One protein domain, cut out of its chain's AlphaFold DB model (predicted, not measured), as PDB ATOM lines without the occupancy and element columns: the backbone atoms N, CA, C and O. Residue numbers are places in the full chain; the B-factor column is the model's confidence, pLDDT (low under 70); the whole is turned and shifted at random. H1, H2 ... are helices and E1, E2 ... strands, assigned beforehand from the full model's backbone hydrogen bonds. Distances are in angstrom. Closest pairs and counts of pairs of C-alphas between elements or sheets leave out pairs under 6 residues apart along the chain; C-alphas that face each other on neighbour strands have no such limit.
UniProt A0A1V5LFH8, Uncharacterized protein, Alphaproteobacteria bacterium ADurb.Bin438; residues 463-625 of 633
ATOM      1  N   LEU A 463      86.164 226.330 161.956       89.19
ATOM      2  CA  LEU A 463      86.383 227.765 162.131       89.19
ATOM      3  C   LEU A 463      87.847 228.025 162.510       89.19
ATOM      4  O   LEU A 463      88.417 227.309 163.333       89.19
ATOM      5  N   PHE A 464      88.436 229.089 161.966       89.94
ATOM      6  CA  PHE A 464      89.810 229.509 162.264       89.94
ATOM      7  C   PHE A 464      90.105 229.604 163.767       89.94
ATOM      8  O   PHE A 464      91.128 229.103 164.231       89.94
ATOM      9  N   LYS A 465      89.192 230.186 164.550       87.69
ATOM     10  CA  LYS A 465      89.322 230.268 166.012       87.69
ATOM     11  C   LYS A 465      89.388 228.903 166.702       87.69
ATOM     12  O   LYS A 465      90.147 228.741 167.651       87.69
ATOM     13  N   ASP A 466      88.627 227.924 166.216       82.56
ATOM     14  CA  ASP A 466      88.565 226.589 166.813       82.56
ATOM     15  C   ASP A 466      89.827 225.799 166.452       82.56
ATOM     16  O   ASP A 466      90.379 225.099 167.298       82.56
ATOM     17  N   PHE A 467      90.329 225.982 165.226       84.81
ATOM     18  CA  PHE A 467      91.618 225.450 164.790       84.81
ATOM     19  C   PHE A 467      92.774 225.979 165.652       84.81
ATOM     20  O   PHE A 467      93.536 225.191 166.202       84.81
ATOM     21  N   ASN A 468      92.882 227.300 165.826       82.06
ATOM     22  CA  ASN A 468      93.958 227.898 166.625       82.06
ATOM     23  C   ASN A 468      93.856 227.511 168.102       82.06
ATOM     24  O   ASN A 468      94.860 227.137 168.705       82.06
ATOM     25  N   LYS A 469      92.642 227.495 168.664       78.12
ATOM     26  CA  LYS A 469      92.415 227.036 170.036       78.12
ATOM     27  C   LYS A 469      92.908 225.602 170.244       78.12
ATOM     28  O   LYS A 469      93.521 225.320 171.268       78.12
ATOM     29  N   ALA A 470      92.679 224.718 169.276       70.38
ATOM     30  CA  ALA A 470      93.146 223.335 169.331       70.38
ATOM     31  C   ALA A 470      94.676 223.198 169.236       70.38
ATOM     32  O   ALA A 470      95.235 222.214 169.709       70.38
ATOM     33  N   LEU A 471      95.360 224.193 168.669       71.31
ATOM     34  CA  LEU A 471      96.821 224.300 168.681       71.31
ATOM     35  C   LEU A 471      97.366 224.992 169.945       71.31
ATOM     36  O   LEU A 471      98.563 225.251 170.030       71.31
ATOM     37  N   GLY A 472      96.509 225.328 170.917       68.19
ATOM     38  CA  GLY A 472      96.897 226.101 172.099       68.19
ATOM     39  C   GLY A 472      97.221 227.569 171.795       68.19
ATOM     40  O   GLY A 472      97.846 228.244 172.610       68.19
ATOM     41  N   VAL A 473      96.806 228.070 170.628       74.25
ATOM     42  CA  VAL A 473      97.008 229.455 170.194       74.25
ATOM     43  C   VAL A 473      95.749 230.261 170.501       74.25
ATOM     44  O   VAL A 473      94.649 229.938 170.045       74.25
ATOM     45  N   ASN A 474      95.906 231.336 171.273       80.00
ATOM     46  CA  ASN A 474      94.814 232.269 171.536       80.00
ATOM     47  C   ASN A 474      94.523 233.119 170.296       80.00
ATOM     48  O   ASN A 474      95.442 233.574 169.616       80.00
ATOM     49  N   VAL A 475      93.236 233.346 170.034       88.94
ATOM     50  CA  VAL A 475      92.769 234.258 168.986       88.94
ATOM     51  C   VAL A 475      92.196 235.505 169.639       88.94
ATOM     52  O   VAL A 475      91.184 235.438 170.340       88.94
ATOM     53  N   ASP A 476      92.839 236.636 169.384       90.06
ATOM     54  CA  ASP A 476      92.419 237.943 169.871       90.06
ATOM     55  C   ASP A 476      91.407 238.586 168.921       90.06
ATOM     56  O   ASP A 476      91.348 238.282 167.729       90.06
ATOM     57  N   ILE A 477      90.606 239.513 169.448       92.19
ATOM     58  CA  ILE A 477      89.669 240.312 168.655       92.19
ATOM     59  C   ILE A 477      90.143 241.764 168.647       92.19
ATOM     60  O   ILE A 477      90.035 242.469 169.652       92.19
ATOM     61  N   ILE A 478      90.634 242.226 167.497       89.56
ATOM     62  CA  ILE A 478      91.167 243.581 167.306       89.56
ATOM     63  C   ILE A 478      90.161 244.429 166.526       89.56
ATOM     64  O   ILE A 478      89.550 243.968 165.562       89.56
ATOM     65  N   LYS A 479      89.987 245.693 166.923       87.94
ATOM     66  CA  LYS A 479      89.183 246.674 166.180       87.94
ATOM     67  C   LYS A 479      90.094 247.702 165.516       87.94
ATOM     68  O   LYS A 479      90.873 248.353 166.202       87.94
ATOM     69  N   ASP A 480      89.948 247.885 164.207       83.69
ATOM     70  CA  ASP A 480      90.682 248.883 163.422       83.69
ATOM     71  C   ASP A 480      89.746 249.556 162.408       83.69
ATOM     72  O   ASP A 480      89.190 248.887 161.539       83.69
ATOM     73  N   ASN A 481      89.571 250.879 162.516       74.06
ATOM     74  CA  ASN A 481      88.824 251.711 161.559       74.06
ATOM     75  C   ASN A 481      87.466 251.111 161.126       74.06
ATOM     76  O   ASN A 481      87.163 251.018 159.935       74.06
ATOM     77  N   ASN A 482      86.651 250.716 162.113       83.25
ATOM     78  CA  ASN A 482      85.338 250.048 162.003       83.25
ATOM     79  C   ASN A 482      85.339 248.576 161.556       83.25
ATOM     80  O   ASN A 482      84.275 247.955 161.536       83.25
ATOM     81  N   ASP A 483      86.492 247.982 161.264       87.44
ATOM     82  CA  ASP A 483      86.615 246.546 161.035       87.44
ATOM     83  C   ASP A 483      86.987 245.805 162.320       87.44
ATOM     84  O   ASP A 483      87.748 246.292 163.154       87.44
ATOM     85  N   THR A 484      86.444 244.598 162.469       92.88
ATOM     86  CA  THR A 484      86.846 243.642 163.509       92.88
ATOM     87  C   THR A 484      87.695 242.557 162.865       92.88
ATOM     88  O   THR A 484      87.280 242.008 161.842       92.88
ATOM     89  N   PHE A 485      88.858 242.285 163.444       93.38
ATOM     90  CA  PHE A 485      89.823 241.272 163.033       93.38
ATOM     91  C   PHE A 485      89.886 240.183 164.098       93.38
ATOM     92  O   PHE A 485      89.947 240.491 165.286       93.38
ATOM     93  N   GLU A 486      89.899 238.926 163.666       94.94
ATOM     94  CA  GLU A 486      90.497 237.861 164.473       94.94
ATOM     95  C   GLU A 486      92.013 237.944 164.285       94.94
ATOM     96  O   GLU A 486      92.477 238.151 163.159       94.94
ATOM     97  N   ALA A 487      92.771 237.849 165.374       93.75
ATOM     98  CA  ALA A 487      94.203 238.087 165.375       93.75
ATOM     99  C   ALA A 487      94.982 236.975 166.075       93.75
ATOM    100  O   ALA A 487      94.560 236.470 167.112       93.75
ATOM    101  N   VAL A 488      96.128 236.613 165.501       92.25
ATOM    102  CA  VAL A 488      97.078 235.639 166.060       92.25
ATOM    103  C   VAL A 488      98.503 236.164 165.925       92.25
ATOM    104  O   VAL A 488      98.794 236.981 165.048       92.25
ATOM    105  N   GLN A 489      99.412 235.692 166.780       90.06
ATOM    106  CA  GLN A 489     100.823 236.070 166.687       90.06
ATOM    107  C   GLN A 489     101.449 235.550 165.387       90.06
ATOM    108  O   GLN A 489     101.979 236.334 164.609       90.06
ATOM    109  N   SER A 490     101.317 234.255 165.114       88.50
ATOM    110  CA  SER A 490     101.770 233.602 163.886       88.50
ATOM    111  C   SER A 490     100.774 232.518 163.476       88.50
ATOM    112  O   SER A 490      99.946 232.082 164.280       88.50
ATOM    113  N   PHE A 491     100.818 232.100 162.212       92.31
ATOM    114  CA  PHE A 491      99.992 230.999 161.719       92.31
ATOM    115  C   PHE A 491     100.811 230.124 160.779       92.31
ATOM    116  O   PHE A 491     101.320 230.622 159.777       92.31
ATOM    117  N   GLN A 492     100.917 228.830 161.084       87.56
ATOM    118  CA  GLN A 492     101.718 227.896 160.302       87.56
ATOM    119  C   GLN A 492     100.999 226.559 160.122       87.56
ATOM    120  O   GLN A 492     100.572 225.922 161.083       87.56
ATOM    121  N   ILE A 493     100.904 226.126 158.869       86.00
ATOM    122  CA  ILE A 493     100.556 224.766 158.464       86.00
ATOM    123  C   ILE A 493     101.654 224.314 157.509       86.00
ATOM    124  O   ILE A 493     101.732 224.843 156.404       86.00
ATOM    125  N   SER A 494     102.505 223.362 157.893       76.94
ATOM    126  CA  SER A 494     103.559 222.865 157.005       76.94
ATOM    127  C   SER A 494     103.194 221.517 156.376       76.94
ATOM    128  O   SER A 494     102.506 220.681 156.963       76.94
ATOM    129  N   LYS A 495     103.745 221.237 155.190       66.88
ATOM    130  CA  LYS A 495     103.574 219.945 154.506       66.88
ATOM    131  C   LYS A 495     104.104 218.765 155.331       66.88
ATOM    132  O   LYS A 495     103.649 217.636 155.156       66.88
ATOM    133  N   LYS A 496     105.072 219.015 156.220       62.69
ATOM    134  CA  LYS A 496     105.620 218.005 157.140       62.69
ATOM    135  C   LYS A 496     104.618 217.598 158.206       62.69
ATOM    136  O   LYS A 496     104.647 216.449 158.636       62.69
ATOM    137  N   ASP A 497     103.724 218.511 158.559       57.97
ATOM    138  CA  ASP A 497     102.740 218.293 159.607       57.97
ATOM    139  C   ASP A 497     101.593 217.403 159.131       57.97
ATOM    140  O   ASP A 497     100.764 217.043 159.943       57.97
ATOM    141  N   LYS A 498     101.512 217.048 157.835       66.12
ATOM    142  CA  LYS A 498     100.421 216.237 157.246       66.12
ATOM    143  C   LYS A 498      99.012 216.776 157.561       66.12
ATOM    144  O   LYS A 498      98.019 216.058 157.484       66.12
ATOM    145  N   ILE A 499      98.916 218.073 157.850       72.44
ATOM    146  CA  ILE A 499      97.669 218.774 158.146       72.44
ATOM    147  C   ILE A 499      96.932 219.072 156.836       72.44
ATOM    148  O   ILE A 499      97.323 219.953 156.068       72.44
ATOM    149  N   ASN A 500      95.828 218.365 156.597       78.19
ATOM    150  CA  ASN A 500      94.952 218.583 155.448       78.19
ATOM    151  C   ASN A 500      93.512 218.827 155.920       78.19
ATOM    152  O   ASN A 500      92.754 217.885 156.112       78.19
ATOM    153  N   VAL A 501      93.153 220.093 156.141       80.12
ATOM    154  CA  VAL A 501      91.881 220.508 156.764       80.12
ATOM    155  C   VAL A 501      91.245 221.675 156.022       80.12
ATOM    156  O   VAL A 501      91.962 222.559 155.550       80.12
ATOM    157  N   ASP A 502      89.914 221.692 155.924       86.38
ATOM    158  CA  ASP A 502      89.169 222.845 155.412       86.38
ATOM    159  C   ASP A 502      88.940 223.865 156.539       86.38
ATOM    160  O   ASP A 502      88.169 223.625 157.473       86.38
ATOM    161  N   ILE A 503      89.640 225.000 156.471       89.44
ATOM    162  CA  ILE A 503      89.551 226.073 157.467       89.44
ATOM    163  C   ILE A 503      88.689 227.205 156.918       89.44
ATOM    164  O   ILE A 503      89.014 227.836 155.912       89.44
ATOM    165  N   ILE A 504      87.630 227.528 157.651       91.50
ATOM    166  CA  ILE A 504      86.824 228.726 157.464       91.50
ATOM    167  C   ILE A 504      87.556 229.891 158.134       91.50
ATOM    168  O   ILE A 504      87.460 230.109 159.346       91.50
ATOM    169  N   PHE A 505      88.300 230.641 157.322       94.62
ATOM    170  CA  PHE A 505      88.957 231.873 157.748       94.62
ATOM    171  C   PHE A 505      87.943 232.983 158.080       94.62
ATOM    172  O   PHE A 505      86.883 233.075 157.451       94.62
ATOM    173  N   PRO A 506      88.264 233.860 159.047       94.31
ATOM    174  CA  PRO A 506      87.410 234.979 159.419       94.31
ATOM    175  C   PRO A 506      87.324 235.996 158.278       94.31
ATOM    176  O   PRO A 506      88.173 236.053 157.389       94.31
ATOM    177  N   LYS A 507      86.314 236.869 158.312       94.00
ATOM    178  CA  LYS A 507      86.161 237.923 157.292       94.00
ATOM    179  C   LYS A 507      87.401 238.821 157.210       94.00
ATOM    180  O   LYS A 507      87.852 239.136 156.107       94.00
ATOM    181  N   ASN A 508      87.933 239.217 158.367       95.56
ATOM    182  CA  ASN A 508      89.172 239.972 158.481       95.56
ATOM    183  C   ASN A 508      90.148 239.232 159.413       95.56
ATOM    184  O   ASN A 508      89.742 238.820 160.499       95.56
ATOM    185  N   LEU A 509      91.409 239.084 158.999       95.81
ATOM    186  CA  LEU A 509      92.462 238.395 159.756       95.81
ATOM    187  C   LEU A 509      93.689 239.291 159.933       95.81
ATOM    188  O   LEU A 509      94.125 239.943 158.981       95.81
ATOM    189  N   GLU A 510      94.251 239.301 161.134       96.12
ATOM    190  CA  GLU A 510      95.539 239.921 161.429       96.12
ATOM    191  C   GLU A 510      96.519 238.868 161.968       96.12
ATOM    192  O   GLU A 510      96.199 238.098 162.865       96.12
ATOM    193  N   VAL A 511      97.711 238.808 161.385       95.56
ATOM    194  CA  VAL A 511      98.804 237.928 161.808       95.56
ATOM    195  C   VAL A 511      99.987 238.829 162.116       95.56
ATOM    196  O   VAL A 511     100.442 239.552 161.230       95.56
ATOM    197  N   ALA A 512     100.447 238.857 163.365       91.31
ATOM    198  CA  ALA A 512     101.483 239.807 163.780       91.31
ATOM    199  C   ALA A 512     102.852 239.506 163.140       91.31
ATOM    200  O   ALA A 512     103.598 240.426 162.811       91.31
ATOM    201  N   GLU A 513     103.157 238.229 162.933       93.19
ATOM    202  CA  GLU A 513     104.409 237.718 162.378       93.19
ATOM    203  C   GLU A 513     104.152 237.066 161.008       93.19
ATOM    204  O   GLU A 513     103.501 237.667 160.150       93.19
ATOM    205  N   ASP A 514     104.679 235.862 160.781       92.94
ATOM    206  CA  ASP A 514     104.594 235.153 159.512       92.94
ATOM    207  C   ASP A 514     103.288 234.351 159.378       92.94
ATOM    208  O   ASP A 514     102.740 233.808 160.346       92.94
ATOM    209  N   PHE A 515     102.809 234.256 158.137       95.94
ATOM    210  CA  PHE A 515     101.698 233.394 157.744       95.94
ATOM    211  C   PHE A 515     102.191 232.343 156.753       95.94
ATOM    212  O   PHE A 515     102.587 232.688 155.639       95.94
ATOM    213  N   GLU A 516     102.128 231.068 157.121       94.56
ATOM    214  CA  GLU A 516     102.562 229.955 156.284       94.56
ATOM    215  C   GLU A 516     101.470 228.890 156.128       94.56
ATOM    216  O   GLU A 516     100.919 228.385 157.105       94.56
ATOM    217  N   ILE A 517     101.193 228.501 154.881       93.50
ATOM    218  CA  ILE A 517     100.416 227.303 154.550       93.50
ATOM    219  C   ILE A 517     101.146 226.528 153.454       93.50
ATOM    220  O   ILE A 517     101.364 227.034 152.355       93.50
ATOM    221  N   SER A 518     101.482 225.272 153.720       90.38
ATOM    222  CA  SER A 518     102.145 224.379 152.779       90.38
ATOM    223  C   SER A 518     101.448 223.024 152.727       90.38
ATOM    224  O   SER A 518     101.261 222.369 153.750       90.38
ATOM    225  N   GLY A 519     101.075 222.581 151.526       88.06
ATOM    226  CA  GLY A 519     100.561 221.229 151.285       88.06
ATOM    227  C   GLY A 519      99.108 220.976 151.704       88.06
ATOM    228  O   GLY A 519      98.678 219.825 151.679       88.06
ATOM    229  N   ASN A 520      98.339 222.012 152.054       88.19
ATOM    230  CA  ASN A 520      96.921 221.862 152.378       88.19
ATOM    231  C   ASN A 520      96.063 221.868 151.099       88.19
ATOM    232  O   ASN A 520      95.982 222.858 150.373       88.19
ATOM    233  N   SER A 521      95.383 220.756 150.829       87.56
ATOM    234  CA  SER A 521      94.561 220.568 149.627       87.56
ATOM    235  C   SER A 521      93.077 220.888 149.820       87.56
ATOM    236  O   SER A 521      92.305 220.746 148.875       87.56
ATOM    237  N   LYS A 522      92.655 221.318 151.011       88.12
ATOM    238  CA  LYS A 522      91.244 221.518 151.373       88.12
ATOM    239  C   LYS A 522      90.876 222.996 151.527       88.12
ATOM    240  O   LYS A 522      89.750 223.359 151.207       88.12
ATOM    241  N   ILE A 523      91.822 223.864 151.903       90.69
ATOM    242  CA  ILE A 523      91.599 225.315 151.998       90.69
ATOM    243  C   ILE A 523      91.289 225.886 150.610       90.69
ATOM    244  O   ILE A 523      92.151 225.956 149.733       90.69
ATOM    245  N   GLN A 524      90.043 226.321 150.422       90.94
ATOM    246  CA  GLN A 524      89.597 226.932 149.166       90.94
ATOM    247  C   GLN A 524      89.728 228.451 149.162       90.94
ATOM    248  O   GLN A 524      89.965 229.048 148.111       90.94
ATOM    249  N   ASN A 525      89.564 229.075 150.328       89.38
ATOM    250  CA  ASN A 525      89.549 230.521 150.487       89.38
ATOM    251  C   ASN A 525      90.254 230.901 151.790       89.38
ATOM    252  O   ASN A 525      90.072 230.242 152.810       89.38
ATOM    253  N   LEU A 526      91.016 231.991 151.752       92.06
ATOM    254  CA  LEU A 526      91.457 232.688 152.961       92.06
ATOM    255  C   LEU A 526      90.383 233.698 153.395       92.06
ATOM    256  O   LEU A 526      89.239 233.647 152.938       92.06
ATOM    257  N   SER A 527      90.750 234.642 154.262       88.69
ATOM    258  CA  SER A 527      89.862 235.714 154.708       88.69
ATOM    259  C   SER A 527      89.204 236.437 153.537       88.69
ATOM    260  O   SER A 527      89.869 236.882 152.607       88.69
ATOM    261  N   SER A 528      87.882 236.589 153.573       85.69
ATOM    262  CA  SER A 528      87.126 237.074 152.409       85.69
ATOM    263  C   SER A 528      87.261 238.580 152.138       85.69
ATOM    264  O   SER A 528      86.912 239.037 151.046       85.69
ATOM    265  N   ASN A 529      87.746 239.370 153.105       91.56
ATOM    266  CA  ASN A 529      87.820 240.829 152.999       91.56
ATOM    267  C   ASN A 529      89.240 241.376 153.199       91.56
ATOM    268  O   ASN A 529      89.890 241.731 152.215       91.56
ATOM    269  N   LYS A 530      89.718 241.471 154.445       93.44
ATOM    270  CA  LYS A 530      91.016 242.083 154.768       93.44
ATOM    271  C   LYS A 530      91.939 241.086 155.450       93.44
ATOM    272  O   LYS A 530      91.533 240.410 156.388       93.44
ATOM    273  N   MET A 531      93.192 241.049 155.027       95.19
ATOM    274  CA  MET A 531      94.233 240.298 155.711       95.19
ATOM    275  C   MET A 531      95.478 241.155 155.878       95.19
ATOM    276  O   MET A 531      95.942 241.782 154.922       95.19
ATOM    277  N   LYS A 532      95.999 241.183 157.103       95.31
ATOM    278  CA  LYS A 532      97.260 241.831 157.449       95.31
ATOM    279  C   LYS A 532      98.221 240.785 157.993       95.31
ATOM    280  O   LYS A 532      97.833 240.003 158.852       95.31
ATOM    281  N   VAL A 533      99.451 240.798 157.507       96.12
ATOM    282  CA  VAL A 533     100.546 239.945 157.973       96.12
ATOM    283  C   VAL A 533     101.715 240.870 158.289       96.12
ATOM    284  O   VAL A 533     102.144 241.611 157.407       96.12
ATOM    285  N   GLY A 534     102.193 240.914 159.529       92.25
ATOM    286  CA  GLY A 534     103.291 241.804 159.917       92.25
ATOM    287  C   GLY A 534     104.653 241.321 159.415       92.25
ATOM    288  O   GLY A 534     105.507 242.141 159.078       92.25
ATOM    289  N   GLY A 535     104.822 240.006 159.280       93.06
ATOM    290  CA  GLY A 535     105.965 239.350 158.656       93.06
ATOM    291  C   GLY A 535     105.738 239.028 157.177       93.06
ATOM    292  O   GLY A 535     105.120 239.792 156.432       93.06
ATOM    293  N   SER A 536     106.276 237.896 156.739       93.38
ATOM    294  CA  SER A 536     106.150 237.357 155.386       93.38
ATOM    295  C   SER A 536     105.002 236.353 155.272       93.38
ATOM    296  O   SER A 536     104.587 235.714 156.235       93.38
ATOM    297  N   MET A 537     104.487 236.206 154.056       96.31
ATOM    298  CA  MET A 537     103.410 235.282 153.726       96.31
ATOM    299  C   MET A 537     103.930 234.211 152.766       96.31
ATOM    300  O   MET A 537     104.411 234.545 151.685       96.31
ATOM    301  N   TYR A 538     103.793 232.940 153.132       95.38
ATOM    302  CA  TYR A 538     104.221 231.790 152.341       95.38
ATOM    303  C   TYR A 538     103.036 230.856 152.104       95.38
ATOM    304  O   TYR A 538     102.485 230.288 153.041       95.38
ATOM    305  N   ILE A 539     102.636 230.671 150.849       95.50
ATOM    306  CA  ILE A 539     101.621 229.684 150.480       95.50
ATOM    307  C   ILE A 539     102.195 228.786 149.398       95.50
ATOM    308  O   ILE A 539     102.519 229.259 148.311       95.50
ATOM    309  N   SER A 540     102.302 227.491 149.686       94.00
ATOM    310  CA  SER A 540     102.829 226.498 148.750       94.00
ATOM    311  C   SER A 540     101.961 225.244 148.677       94.00
ATOM    312  O   SER A 540     101.325 224.851 149.653       94.00
ATOM    313  N   ASP A 541     101.914 224.596 147.512       91.94
ATOM    314  CA  ASP A 541     101.248 223.296 147.313       91.94
ATOM    315  C   ASP A 541      99.754 223.264 147.731       91.94
ATOM    316  O   ASP A 541      99.197 222.199 148.007       91.94
ATOM    317  N   CYS A 542      99.074 224.417 147.765       92.44
ATOM    318  CA  CYS A 542      97.663 224.529 148.146       92.44
ATOM    319  C   CYS A 542      96.748 224.457 146.921       92.44
ATOM    320  O   CYS A 542      96.248 225.466 146.421       92.44
ATOM    321  N   LYS A 543      96.542 223.243 146.406       89.00
ATOM    322  CA  LYS A 543      95.906 223.023 145.094       89.00
ATOM    323  C   LYS A 543      94.469 223.527 144.989       89.00
ATOM    324  O   LYS A 543      94.050 223.896 143.897       89.00
ATOM    325  N   SER A 544      93.719 223.561 146.089       91.75
ATOM    326  CA  SER A 544      92.311 223.988 146.094       91.75
ATOM    327  C   SER A 544      92.106 225.480 146.334       91.75
ATOM    328  O   SER A 544      90.975 225.945 146.201       91.75
ATOM    329  N   LEU A 545      93.163 226.236 146.647       94.25
ATOM    330  CA  LEU A 545      93.060 227.661 146.943       94.25
ATOM    331  C   LEU A 545      92.690 228.444 145.674       94.25
ATOM    332  O   LEU A 545      93.447 228.465 144.705       94.25
ATOM    333  N   LYS A 546      91.520 229.092 145.684       90.06
ATOM    334  CA  LYS A 546      90.946 229.786 144.517       90.06
ATOM    335  C   LYS A 546      91.203 231.285 144.518       90.06
ATOM    336  O   LYS A 546      91.425 231.870 143.455       90.06
ATOM    337  N   THR A 547      91.134 231.904 145.696       85.25
ATOM    338  CA  THR A 547      91.194 233.363 145.859       85.25
ATOM    339  C   THR A 547      91.957 233.771 147.112       85.25
ATOM    340  O   THR A 547      91.857 233.123 148.154       85.25
ATOM    341  N   LEU A 548      92.656 234.900 147.012       91.62
ATOM    342  CA  LEU A 548      93.244 235.621 148.140       91.62
ATOM    343  C   LEU A 548      92.261 236.681 148.693       91.62
ATOM    344  O   LEU A 548      91.287 237.021 148.016       91.62
ATOM    345  N   PRO A 549      92.506 237.232 149.896       91.12
ATOM    346  CA  PRO A 549      91.685 238.295 150.479       91.12
ATOM    347  C   PRO A 549      91.650 239.549 149.604       91.12
ATOM    348  O   PRO A 549      92.699 239.971 149.129       91.12
ATOM    349  N   LYS A 550      90.482 240.197 149.452       89.81
ATOM    350  CA  LYS A 550      90.298 241.406 148.608       89.81
ATOM    351  C   LYS A 550      91.318 242.516 148.884       89.81
ATOM    352  O   LYS A 550      91.682 243.265 147.979       89.81
ATOM    353  N   SER A 551      91.748 242.642 150.137       90.44
ATOM    354  CA  SER A 551      92.855 243.498 150.544       90.44
ATOM    355  C   SER A 551      93.864 242.681 151.340       90.44
ATOM    356  O   SER A 551      93.545 242.190 152.422       90.44
ATOM    357  N   LEU A 552      95.086 242.588 150.823       92.62
ATOM    358  CA  LEU A 552      96.194 241.864 151.430       92.62
ATOM    359  C   LEU A 552      97.346 242.834 151.702       92.62
ATOM    360  O   LEU A 552      97.876 243.441 150.773       92.62
ATOM    361  N   LYS A 553      97.725 242.986 152.973       91.81
ATOM    362  CA  LYS A 553      98.871 243.798 153.401       91.81
ATOM    363  C   LYS A 553      99.891 242.921 154.105       91.81
ATOM    364  O   LYS A 553      99.552 242.289 155.100       91.81
ATOM    365  N   VAL A 554     101.120 242.906 153.610       91.94
ATOM    366  CA  VAL A 554     102.200 242.058 154.123       91.94
ATOM    367  C   VAL A 554     103.425 242.915 154.434       91.94
ATOM    368  O   VAL A 554     103.904 243.682 153.596       91.94
ATOM    369  N   GLY A 555     103.915 242.822 155.668       89.38
ATOM    370  CA  GLY A 555     105.031 243.615 156.168       89.38
ATOM    371  C   GLY A 555     106.402 243.126 155.693       89.38
ATOM    372  O   GLY A 555     107.354 243.903 155.726       89.38
ATOM    373  N   GLY A 556     106.486 241.884 155.211       88.69
ATOM    374  CA  GLY A 556     107.655 241.242 154.613       88.69
ATOM    375  C   GLY A 556     107.471 240.951 153.122       88.69
ATOM    376  O   GLY A 556     107.097 241.840 152.358       88.69
ATOM    377  N   SER A 557     107.773 239.716 152.712       88.88
ATOM    378  CA  SER A 557     107.622 239.219 151.336       88.88
ATOM    379  C   SER A 557     106.402 238.308 151.197       88.88
ATOM    380  O   SER A 557     105.982 237.676 152.161       88.88
ATOM    381  N   VAL A 558     105.848 238.203 149.990       91.50
ATOM    382  CA  VAL A 558     104.766 237.260 149.660       91.50
ATOM    383  C   VAL A 558     105.305 236.206 148.706       91.50
ATOM    384  O   VAL A 558     105.847 236.562 147.664       91.50
ATOM    385  N   TYR A 559     105.130 234.929 149.029       91.88
ATOM    386  CA  TYR A 559     105.514 233.797 148.193       91.88
ATOM    387  C   TYR A 559     104.294 232.924 147.935       91.88
ATOM    388  O   TYR A 559     103.688 232.403 148.869       91.88
ATOM    389  N   LEU A 560     103.941 232.774 146.663       92.06
ATOM    390  CA  LEU A 560     102.843 231.941 146.192       92.06
ATOM    391  C   LEU A 560     103.420 230.895 145.240       92.06
ATOM    392  O   LEU A 560     103.889 231.246 144.158       92.06
ATOM    393  N   GLU A 561     103.413 229.628 145.636       91.19
ATOM    394  CA  GLU A 561     104.043 228.543 144.884       91.19
ATOM    395  C   GLU A 561     103.072 227.375 144.660       91.19
ATOM    396  O   GLU A 561     102.374 226.937 145.572       91.19
ATOM    397  N   ASN A 562     103.036 226.825 143.445       90.00
ATOM    398  CA  ASN A 562     102.263 225.616 143.117       90.00
ATOM    399  C   ASN A 562     100.751 225.737 143.428       90.00
ATOM    400  O   ASN A 562     100.129 224.791 143.917       90.00
ATOM    401  N   LEU A 563     100.143 226.897 143.147       91.06
ATOM    402  CA  LEU A 563      98.712 227.143 143.369       91.06
ATOM    403  C   LEU A 563      97.914 226.898 142.089       91.06
ATOM    404  O   LEU A 563      97.687 227.800 141.281       91.06
ATOM    405  N   GLU A 564      97.495 225.648 141.895       89.25
ATOM    406  CA  GLU A 564      96.847 225.205 140.657       89.25
ATOM    407  C   GLU A 564      95.532 225.938 140.371       89.25
ATOM    408  O   GLU A 564      95.288 226.278 139.221       89.25
ATOM    409  N   ASN A 565      94.703 226.224 141.378       90.69
ATOM    410  CA  ASN A 565      93.380 226.834 141.187       90.69
ATOM    411  C   ASN A 565      93.315 228.342 141.472       90.69
ATOM    412  O   ASN A 565      92.231 228.923 141.383       90.69
ATOM    413  N   LEU A 566      94.442 228.992 141.771       90.25
ATOM    414  CA  LEU A 566      94.460 230.436 141.987       90.25
ATOM    415  C   LEU A 566      94.219 231.154 140.653       90.25
ATOM    416  O   LEU A 566      94.993 230.993 139.712       90.25
ATOM    417  N   THR A 567      93.149 231.950 140.571       85.12
ATOM    418  CA  THR A 567      92.725 232.582 139.303       85.12
ATOM    419  C   THR A 567      93.058 234.065 139.187       85.12
ATOM    420  O   THR A 567      93.176 234.575 138.073       85.12
ATOM    421  N   SER A 568      93.226 234.762 140.312       80.06
ATOM    422  CA  SER A 568      93.506 236.201 140.366       80.06
ATOM    423  C   SER A 568      94.269 236.579 141.640       80.06
ATOM    424  O   SER A 568      94.158 235.907 142.668       80.06
ATOM    425  N   LEU A 569      95.046 237.662 141.566       84.50
ATOM    426  CA  LEU A 569      95.553 238.376 142.743       84.50
ATOM    427  C   LEU A 569      94.521 239.418 143.198       84.50
ATOM    428  O   LEU A 569      93.699 239.845 142.385       84.50
ATOM    429  N   PRO A 570      94.558 239.862 144.463       83.25
ATOM    430  CA  PRO A 570      93.589 240.832 144.940       83.25
ATOM    431  C   PRO A 570      93.882 242.239 144.416       83.25
ATOM    432  O   PRO A 570      95.042 242.622 144.263       83.25
ATOM    433  N   ASP A 571      92.822 243.030 144.212       75.56
ATOM    434  CA  ASP A 571      92.906 244.406 143.696       75.56
ATOM    435  C   ASP A 571      93.859 245.280 144.519       75.56
ATOM    436  O   ASP A 571      94.517 246.174 143.990       75.56
ATOM    437  N   LYS A 572      93.946 245.020 145.829       81.06
ATOM    438  CA  LYS A 572      94.842 245.713 146.757       81.06
ATOM    439  C   LYS A 572      95.793 244.719 147.410       81.06
ATOM    440  O   LYS A 572      95.488 244.185 148.477       81.06
ATOM    441  N   VAL A 573      96.949 244.513 146.785       83.50
ATOM    442  CA  VAL A 573      98.071 243.764 147.360       83.50
ATOM    443  C   VAL A 573      99.234 244.707 147.674       83.50
ATOM    444  O   VAL A 573      99.763 245.386 146.797       83.50
ATOM    445  N   GLU A 574      99.627 244.764 148.943       82.19
ATOM    446  CA  GLU A 574     100.760 245.545 149.440       82.19
ATOM    447  C   GLU A 574     101.765 244.591 150.098       82.19
ATOM    448  O   GLU A 574     101.399 243.806 150.967       82.19
ATOM    449  N   SER A 575     103.031 244.667 149.691       82.50
ATOM    450  CA  SER A 575     104.161 243.954 150.301       82.50
ATOM    451  C   SER A 575     105.293 244.954 150.511       82.50
ATOM    452  O   SER A 575     105.597 245.710 149.588       82.50
ATOM    453  N   ASN A 576     105.910 245.021 151.691       81.81
ATOM    454  CA  ASN A 576     107.025 245.957 151.911       81.81
ATOM    455  C   ASN A 576     108.321 245.520 151.216       81.81
ATOM    456  O   ASN A 576     109.196 246.359 151.005       81.81
ATOM    457  N   SER A 577     108.450 244.235 150.878       81.31
ATOM    458  CA  SER A 577     109.620 243.692 150.189       81.31
ATOM    459  C   SER A 577     109.272 243.373 148.738       81.31
ATOM    460  O   SER A 577     109.346 244.248 147.873       81.31
ATOM    461  N   TYR A 578     108.860 242.136 148.464       81.81
ATOM    462  CA  TYR A 578     108.471 241.710 147.127       81.81
ATOM    463  C   TYR A 578     107.323 240.702 147.145       81.81
ATOM    464  O   TYR A 578     106.958 240.165 148.193       81.81
ATOM    465  N   ILE A 579     106.742 240.453 145.973       85.81
ATOM    466  CA  ILE A 579     105.777 239.372 145.734       85.81
ATOM    467  C   ILE A 579     106.404 238.426 144.718       85.81
ATOM    468  O   ILE A 579     106.756 238.863 143.625       85.81
ATOM    469  N   ARG A 580     106.555 237.154 145.079       85.88
ATOM    470  CA  ARG A 580     107.044 236.081 144.219       85.88
ATOM    471  C   ARG A 580     105.926 235.085 143.951       85.88
ATOM    472  O   ARG A 580     105.325 234.568 144.888       85.88
ATOM    473  N   ILE A 581     105.670 234.819 142.677       85.50
ATOM    474  CA  ILE A 581     104.632 233.884 142.233       85.50
ATOM    475  C   ILE A 581     105.270 232.875 141.299       85.50
ATOM    476  O   ILE A 581     105.749 233.264 140.238       85.50
ATOM    477  N   ASP A 582     105.234 231.605 141.688       83.69
ATOM    478  CA  ASP A 582     105.823 230.491 140.959       83.69
ATOM    479  C   ASP A 582     104.772 229.397 140.716       83.69
ATOM    480  O   ASP A 582     104.008 229.021 141.603       83.69
ATOM    481  N   ASN A 583     104.737 228.854 139.495       83.62
ATOM    482  CA  ASN A 583     103.914 227.688 139.140       83.62
ATOM    483  C   ASN A 583     102.415 227.818 139.521       83.62
ATOM    484  O   ASN A 583     101.828 226.923 140.125       83.62
ATOM    485  N   CYS A 584     101.791 228.941 139.153       84.56
ATOM    486  CA  CYS A 584     100.351 229.195 139.318       84.56
ATOM    487  C   CYS A 584      99.658 229.240 137.937       84.56
ATOM    488  O   CYS A 584      99.420 230.322 137.397       84.56
ATOM    489  N   PRO A 585      99.381 228.086 137.301       81.12
ATOM    490  CA  PRO A 585      99.054 228.008 135.871       81.12
ATOM    491  C   PRO A 585      97.697 228.608 135.474       81.12
ATOM    492  O   PRO A 585      97.498 228.894 134.292       81.12
ATOM    493  N   ASN A 586      96.773 228.784 136.424       83.44
ATOM    494  CA  ASN A 586      95.433 229.326 136.176       83.44
ATOM    495  C   ASN A 586      95.290 230.811 136.550       83.44
ATOM    496  O   ASN A 586      94.192 231.356 136.423       83.44
ATOM    497  N   LEU A 587      96.373 231.474 136.971       81.50
ATOM    498  CA  LEU A 587      96.365 232.897 137.302       81.50
ATOM    499  C   LEU A 587      96.194 233.725 136.019       81.50
ATOM    500  O   LEU A 587      97.083 233.714 135.177       81.50
ATOM    501  N   LYS A 588      95.060 234.416 135.846       74.81
ATOM    502  CA  LYS A 588      94.666 235.017 134.552       74.81
ATOM    503  C   LYS A 588      95.156 236.441 134.314       74.81
ATOM    504  O   LYS A 588      95.363 236.806 133.162       74.81
ATOM    505  N   TYR A 589      95.272 237.247 135.366       72.69
ATOM    506  CA  TYR A 589      95.644 238.654 135.248       72.69
ATOM    507  C   TYR A 589      96.401 239.156 136.479       72.69
ATOM    508  O   TYR A 589      96.199 238.679 137.601       72.69
ATOM    509  N   ILE A 590      97.269 240.140 136.249       73.25
ATOM    510  CA  ILE A 590      97.930 240.928 137.294       73.25
ATOM    511  C   ILE A 590      97.086 242.198 137.524       73.25
ATOM    512  O   ILE A 590      96.729 242.850 136.543       73.25
ATOM    513  N   PRO A 591      96.762 242.582 138.774       73.19
ATOM    514  CA  PRO A 591      95.967 243.773 139.066       73.19
ATOM    515  C   PRO A 591      96.596 245.045 138.486       73.19
ATOM    516  O   PRO A 591      97.811 245.232 138.568       73.19
ATOM    517  N   GLU A 592      95.771 245.966 137.979       73.31
ATOM    518  CA  GLU A 592      96.234 247.267 137.461       73.31
ATOM    519  C   GLU A 592      96.969 248.108 138.514       73.31
ATOM    520  O   GLU A 592      97.801 248.953 138.179       73.31
ATOM    521  N   THR A 593      96.694 247.854 139.795       73.19
ATOM    522  CA  THR A 593      97.362 248.497 140.930       73.19
ATOM    523  C   THR A 593      98.852 248.167 141.012       73.19
ATOM    524  O   THR A 593      99.609 248.946 141.595       73.19
ATOM    525  N   ILE A 594      99.295 247.075 140.383       76.50
ATOM    526  CA  ILE A 594     100.709 246.746 140.214       76.50
ATOM    527  C   ILE A 594     101.229 247.450 138.956       76.50
ATOM    528  O   ILE A 594     100.857 247.136 137.819       76.50
ATOM    529  N   LYS A 595     102.116 248.427 139.159       79.50
ATOM    530  CA  LYS A 595     102.721 249.194 138.064       79.50
ATOM    531  C   LYS A 595     103.755 248.348 137.327       79.50
ATOM    532  O   LYS A 595     104.483 247.582 137.950       79.50
ATOM    533  N   ASP A 596     103.889 248.551 136.021       78.00
ATOM    534  CA  ASP A 596     104.806 247.772 135.172       78.00
ATOM    535  C   ASP A 596     106.263 247.849 135.656       78.00
ATOM    536  O   ASP A 596     106.998 246.871 135.604       78.00
ATOM    537  N   GLU A 597     106.667 248.997 136.207       78.38
ATOM    538  CA  GLU A 597     107.998 249.236 136.791       78.38
ATOM    539  C   GLU A 597     108.330 248.296 137.959       78.38
ATOM    540  O   GLU A 597     109.502 248.009 138.223       78.38
ATOM    541  N   GLN A 598     107.294 247.832 138.662       74.88
ATOM    542  CA  GLN A 598     107.406 246.944 139.810       74.88
ATOM    543  C   GLN A 598     107.635 245.499 139.371       74.88
ATOM    544  O   GLN A 598     108.176 244.716 140.138       74.88
ATOM    545  N   ILE A 599     107.269 245.134 138.144       75.25
ATOM    546  CA  ILE A 599     107.342 243.763 137.649       75.25
ATOM    547  C   ILE A 599     108.751 243.468 137.105       75.25
ATOM    548  O   ILE A 599     109.278 244.179 136.249       75.25
ATOM    549  N   LYS A 600     109.371 242.396 137.603       74.50
ATOM    550  CA  LYS A 600     110.675 241.863 137.182       74.50
ATOM    551  C   LYS A 600     110.556 240.391 136.780       74.50
ATOM    552  O   LYS A 600     109.660 239.679 137.230       74.50
ATOM    553  N   GLY A 601     111.496 239.938 135.949       67.50
ATOM    554  CA  GLY A 601     111.571 238.548 135.473       67.50
ATOM    555  C   GLY A 601     110.724 238.248 134.231       67.50
ATOM    556  O   GLY A 601     110.735 237.118 133.749       67.50
ATOM    557  N   ILE A 602     110.024 239.250 133.689       69.50
ATOM    558  CA  ILE A 602     109.141 239.137 132.523       69.50
ATOM    559  C   ILE A 602     109.381 240.335 131.589       69.50
ATOM    560  O   ILE A 602     109.675 241.437 132.049       69.50
ATOM    561  N   ASP A 603     109.280 240.103 130.279       72.75
ATOM    562  CA  ASP A 603     109.401 241.132 129.237       72.75
ATOM    563  C   ASP A 603     108.243 242.152 129.300       72.75
ATOM    564  O   ASP A 603     107.106 241.774 129.579       72.75
ATOM    565  N   LYS A 604     108.501 243.432 129.004       74.44
ATOM    566  CA  LYS A 604     107.499 244.511 129.055       74.44
ATOM    567  C   LYS A 604     106.308 244.257 128.136       74.44
ATOM    568  O   LYS A 604     105.173 244.492 128.543       74.44
ATOM    569  N   ASP A 605     106.552 243.717 126.946       73.38
ATOM    570  CA  ASP A 605     105.474 243.403 126.002       73.38
ATOM    571  C   ASP A 605     104.560 242.295 126.549       73.38
ATOM    572  O   ASP A 605     103.344 242.325 126.363       73.38
ATOM    573  N   LYS A 606     105.131 241.373 127.336       71.69
ATOM    574  CA  LYS A 606     104.376 240.336 128.044       71.69
ATOM    575  C   LYS A 606     103.621 240.892 129.246       71.69
ATOM    576  O   LYS A 606     102.540 240.401 129.531       71.69
ATOM    577  N   ILE A 607     104.131 241.914 129.946       72.88
ATOM    578  CA  ILE A 607     103.400 242.575 131.051       72.88
ATOM    579  C   ILE A 607     102.055 243.121 130.559       72.88
ATOM    580  O   ILE A 607     101.045 242.976 131.248       72.88
ATOM    581  N   LYS A 608     102.028 243.706 129.357       72.44
ATOM    582  CA  LYS A 608     100.789 244.195 128.746       72.44
ATOM    583  C   LYS A 608      99.824 243.048 128.422       72.44
ATOM    584  O   LYS A 608      98.655 243.121 128.785       72.44
ATOM    585  N   GLU A 609     100.330 241.954 127.849       69.12
ATOM    586  CA  GLU A 609      99.564 240.714 127.629       69.12
ATOM    587  C   GLU A 609      98.977 240.158 128.949       69.12
ATOM    588  O   GLU A 609      97.801 239.796 129.003       69.12
ATOM    589  N   PHE A 610      99.754 240.182 130.043       69.94
ATOM    590  CA  PHE A 610      99.327 239.760 131.388       69.94
ATOM    591  C   PHE A 610      98.199 240.612 131.986       69.94
ATOM    592  O   PHE A 610      97.509 240.140 132.891       69.94
ATOM    593  N   LYS A 611      98.017 241.854 131.531       68.62
ATOM    594  CA  LYS A 611      96.938 242.738 131.994       68.62
ATOM    595  C   LYS A 611      95.657 242.605 131.163       68.62
ATOM    596  O   LYS A 611      94.587 242.895 131.685       68.62
ATOM    597  N   GLU A 612      95.747 242.146 129.912       63.47
ATOM    598  CA  GLU A 612      94.630 242.201 128.951       63.47
ATOM    599  C   GLU A 612      93.956 240.839 128.666       63.47
ATOM    600  O   GLU A 612      92.754 240.825 128.401       63.47
ATOM    601  N   ASN A 613      94.664 239.700 128.734       61.06
ATOM    602  CA  ASN A 613      94.104 238.329 128.768       61.06
ATOM    603  C   ASN A 613      95.228 237.297 128.610       61.06
ATOM    604  O   ASN A 613      95.813 237.203 127.531       61.06
ATOM    605  N   TRP A 614      95.476 236.455 129.616       57.41
ATOM    606  CA  TRP A 614      96.541 235.454 129.520       57.41
ATOM    607  C   TRP A 614      96.043 234.001 129.512       57.41
ATOM    608  O   TRP A 614      95.190 233.599 130.308       57.41
ATOM    609  N   SER A 615      96.626 233.184 128.622       47.66
ATOM    610  CA  SER A 615      96.400 231.738 128.531       47.66
ATOM    611  C   SER A 615      97.714 230.945 128.636       47.66
ATOM    612  O   SER A 615      98.469 230.858 127.672       47.66
ATOM    613  N   LYS A 616      97.914 230.308 129.799       52.19
ATOM    614  CA  LYS A 616      98.805 229.165 130.107       52.19
ATOM    615  C   LYS A 616     100.299 229.274 129.740       52.19
ATOM    616  O   LYS A 616     100.679 229.053 128.593       52.19
ATOM    617  N   LYS A 617     101.150 229.372 130.776       52.28
ATOM    618  CA  LYS A 617     102.475 228.711 130.947       52.28
ATOM    619  C   LYS A 617     103.124 229.100 132.284       52.28
ATOM    620  O   LYS A 617     103.110 230.262 132.644       52.28
ATOM    621  N   ASN A 618     103.756 228.162 132.986       54.44
ATOM    622  CA  ASN A 618     104.472 228.436 134.241       54.44
ATOM    623  C   ASN A 618     105.437 229.623 134.109       54.44
ATOM    624  O   ASN A 618     106.382 229.563 133.322       54.44
ATOM    625  N   PHE A 619     105.208 230.678 134.887       57.34
ATOM    626  CA  PHE A 619     106.111 231.817 134.993       57.34
ATOM    627  C   PHE A 619     106.490 232.051 136.454       57.34
ATOM    628  O   PHE A 619     105.755 231.662 137.362       57.34
ATOM    629  N   SER A 620     107.664 232.648 136.640       58.28
ATOM    630  CA  SER A 620     108.100 233.224 137.905       58.28
ATOM    631  C   SER A 620     107.976 234.733 137.768       58.28
ATOM    632  O   SER A 620     108.565 235.317 136.855       58.28
ATOM    633  N   LEU A 621     107.164 235.356 138.615       68.88
ATOM    634  CA  LEU A 621     106.991 236.807 138.654       68.88
ATOM    635  C   LEU A 621     107.539 237.343 139.966       68.88
ATOM    636  O   LEU A 621     107.176 236.838 141.024       68.88
ATOM    637  N   MET A 622     108.350 238.401 139.891       67.25
ATOM    638  CA  MET A 622     108.772 239.174 141.056       67.25
ATOM    639  C   MET A 622     108.220 240.597 140.959       67.25
ATOM    640  O   MET A 622     108.494 241.294 139.987       67.25
ATOM    641  N   VAL A 623     107.461 241.040 141.959       67.62
ATOM    642  CA  VAL A 623     106.965 242.421 142.067       67.62
ATOM    643  C   VAL A 623     107.734 243.147 143.167       67.62
ATOM    644  O   VAL A 623     107.671 242.724 144.316       67.62
ATOM    645  N   LEU A 624     108.446 244.224 142.835       68.50
ATOM    646  CA  LEU A 624     109.202 245.076 143.759       68.50
ATOM    647  C   LEU A 624     108.359 246.270 144.225       68.50
ATOM    648  O   LEU A 624     107.624 246.870 143.437       68.50
ATOM    649  N   ASN A 625     108.478 246.674 145.489       64.38
ATOM    650  CA  ASN A 625     107.812 247.883 145.981       64.38
ATOM    651  C   ASN A 625     108.755 249.104 145.995       64.38
ATOM    652  O   ASN A 625     109.953 248.976 146.235       64.38
TER     653      ASN A 625
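What this domain is: This is residues 463 to 625 of the 633 residues of an uncharacterized protein of Alphaproteobacteria bacterium ADurb.Bin438 (UniProt A0A1V5LFH8). The printed part is wound in stacked turns, a short solenoid with E2, E5, E7, E9 and E11 along one wall and E3, E6, E8, E10 and E12 along the next, the walls joined at a corner by tight links, with mostly loops on the rest of each turn. H1 covers one end, where E1 adds a hairpin to the first wall; H2 lies at the other end, where E13 adds the last strand to the second. The printed part has 163 residues with two named helices and thirteen named strands, in the order H1, E1 to E12, H2, E13; under half of the residues are in them, and the class is mixed, helices and strands. The sheets E1 E2 E5 E7 E9 E11 and E3 E6 E8 E10 E12 E13 are both mixed; the whole is compact, with a radius of gyration of the C-alphas of 15.6 A and spans of 49 by 36 by 21 A.

How they stand to each other: Look first at the twisted sheet of E1, residues 476 to 480, E2, 483 to 488, E5, 508 to 511, E7, 530 to 533, E9, 551 to 554, and E11, 572 to 575. E1 and E2 form an antiparallel hairpin, with N 478 and O 485 2.9 A apart. E5 and E7 are parallel at 1 degree, with N 511 and O 532 2.8 A apart. The second sheet holds E3, residues 491 to 493, E6, 515 to 518, E8, 537 to 540, E10, 558 to 561, E12, 578 to 582, and E13, 620 to 624. E6 and E8 are parallel, with N 538 and O 515 2.8 A apart; E12 and E13 are antiparallel, with N 623 and O 579 2.8 A apart. E2 runs on into E3 at 59 degrees, while E5 and E6, for instance, meet only through their link. H1, residues 464 to 470, only grazes the first sheet; its closest C-alphas to E4, residues 502 to 504, are those of Phe 464 and Ile 504, 5.7 A apart. E4 pairs with no named strand. H2, residues 604 to 612, is not on either sheet. In H1 and H2 every O i to N i+4 pair is within hydrogen-bond range.

Where its parts are: Find C-alpha 464 at (89.810, 229.509, 162.264), where H1 begins. E2 runs 15.9 A from C-alpha 483 at (86.615, 246.546, 161.035); H2 spans 13.1 A. E13 ends at C-alpha 624, (109.202, 245.076, 143.759), after 13.3 A.

The domain as a whole: The C-alphas farthest apart, of Gly 472 and Asp 605, are 50.0 A apart. The printed part has no cut. The long links are E6 to E7 and E12 to H2. Confidence is under 70 at residues 472, 495 to 498, 601 to 602 and 609 to 625.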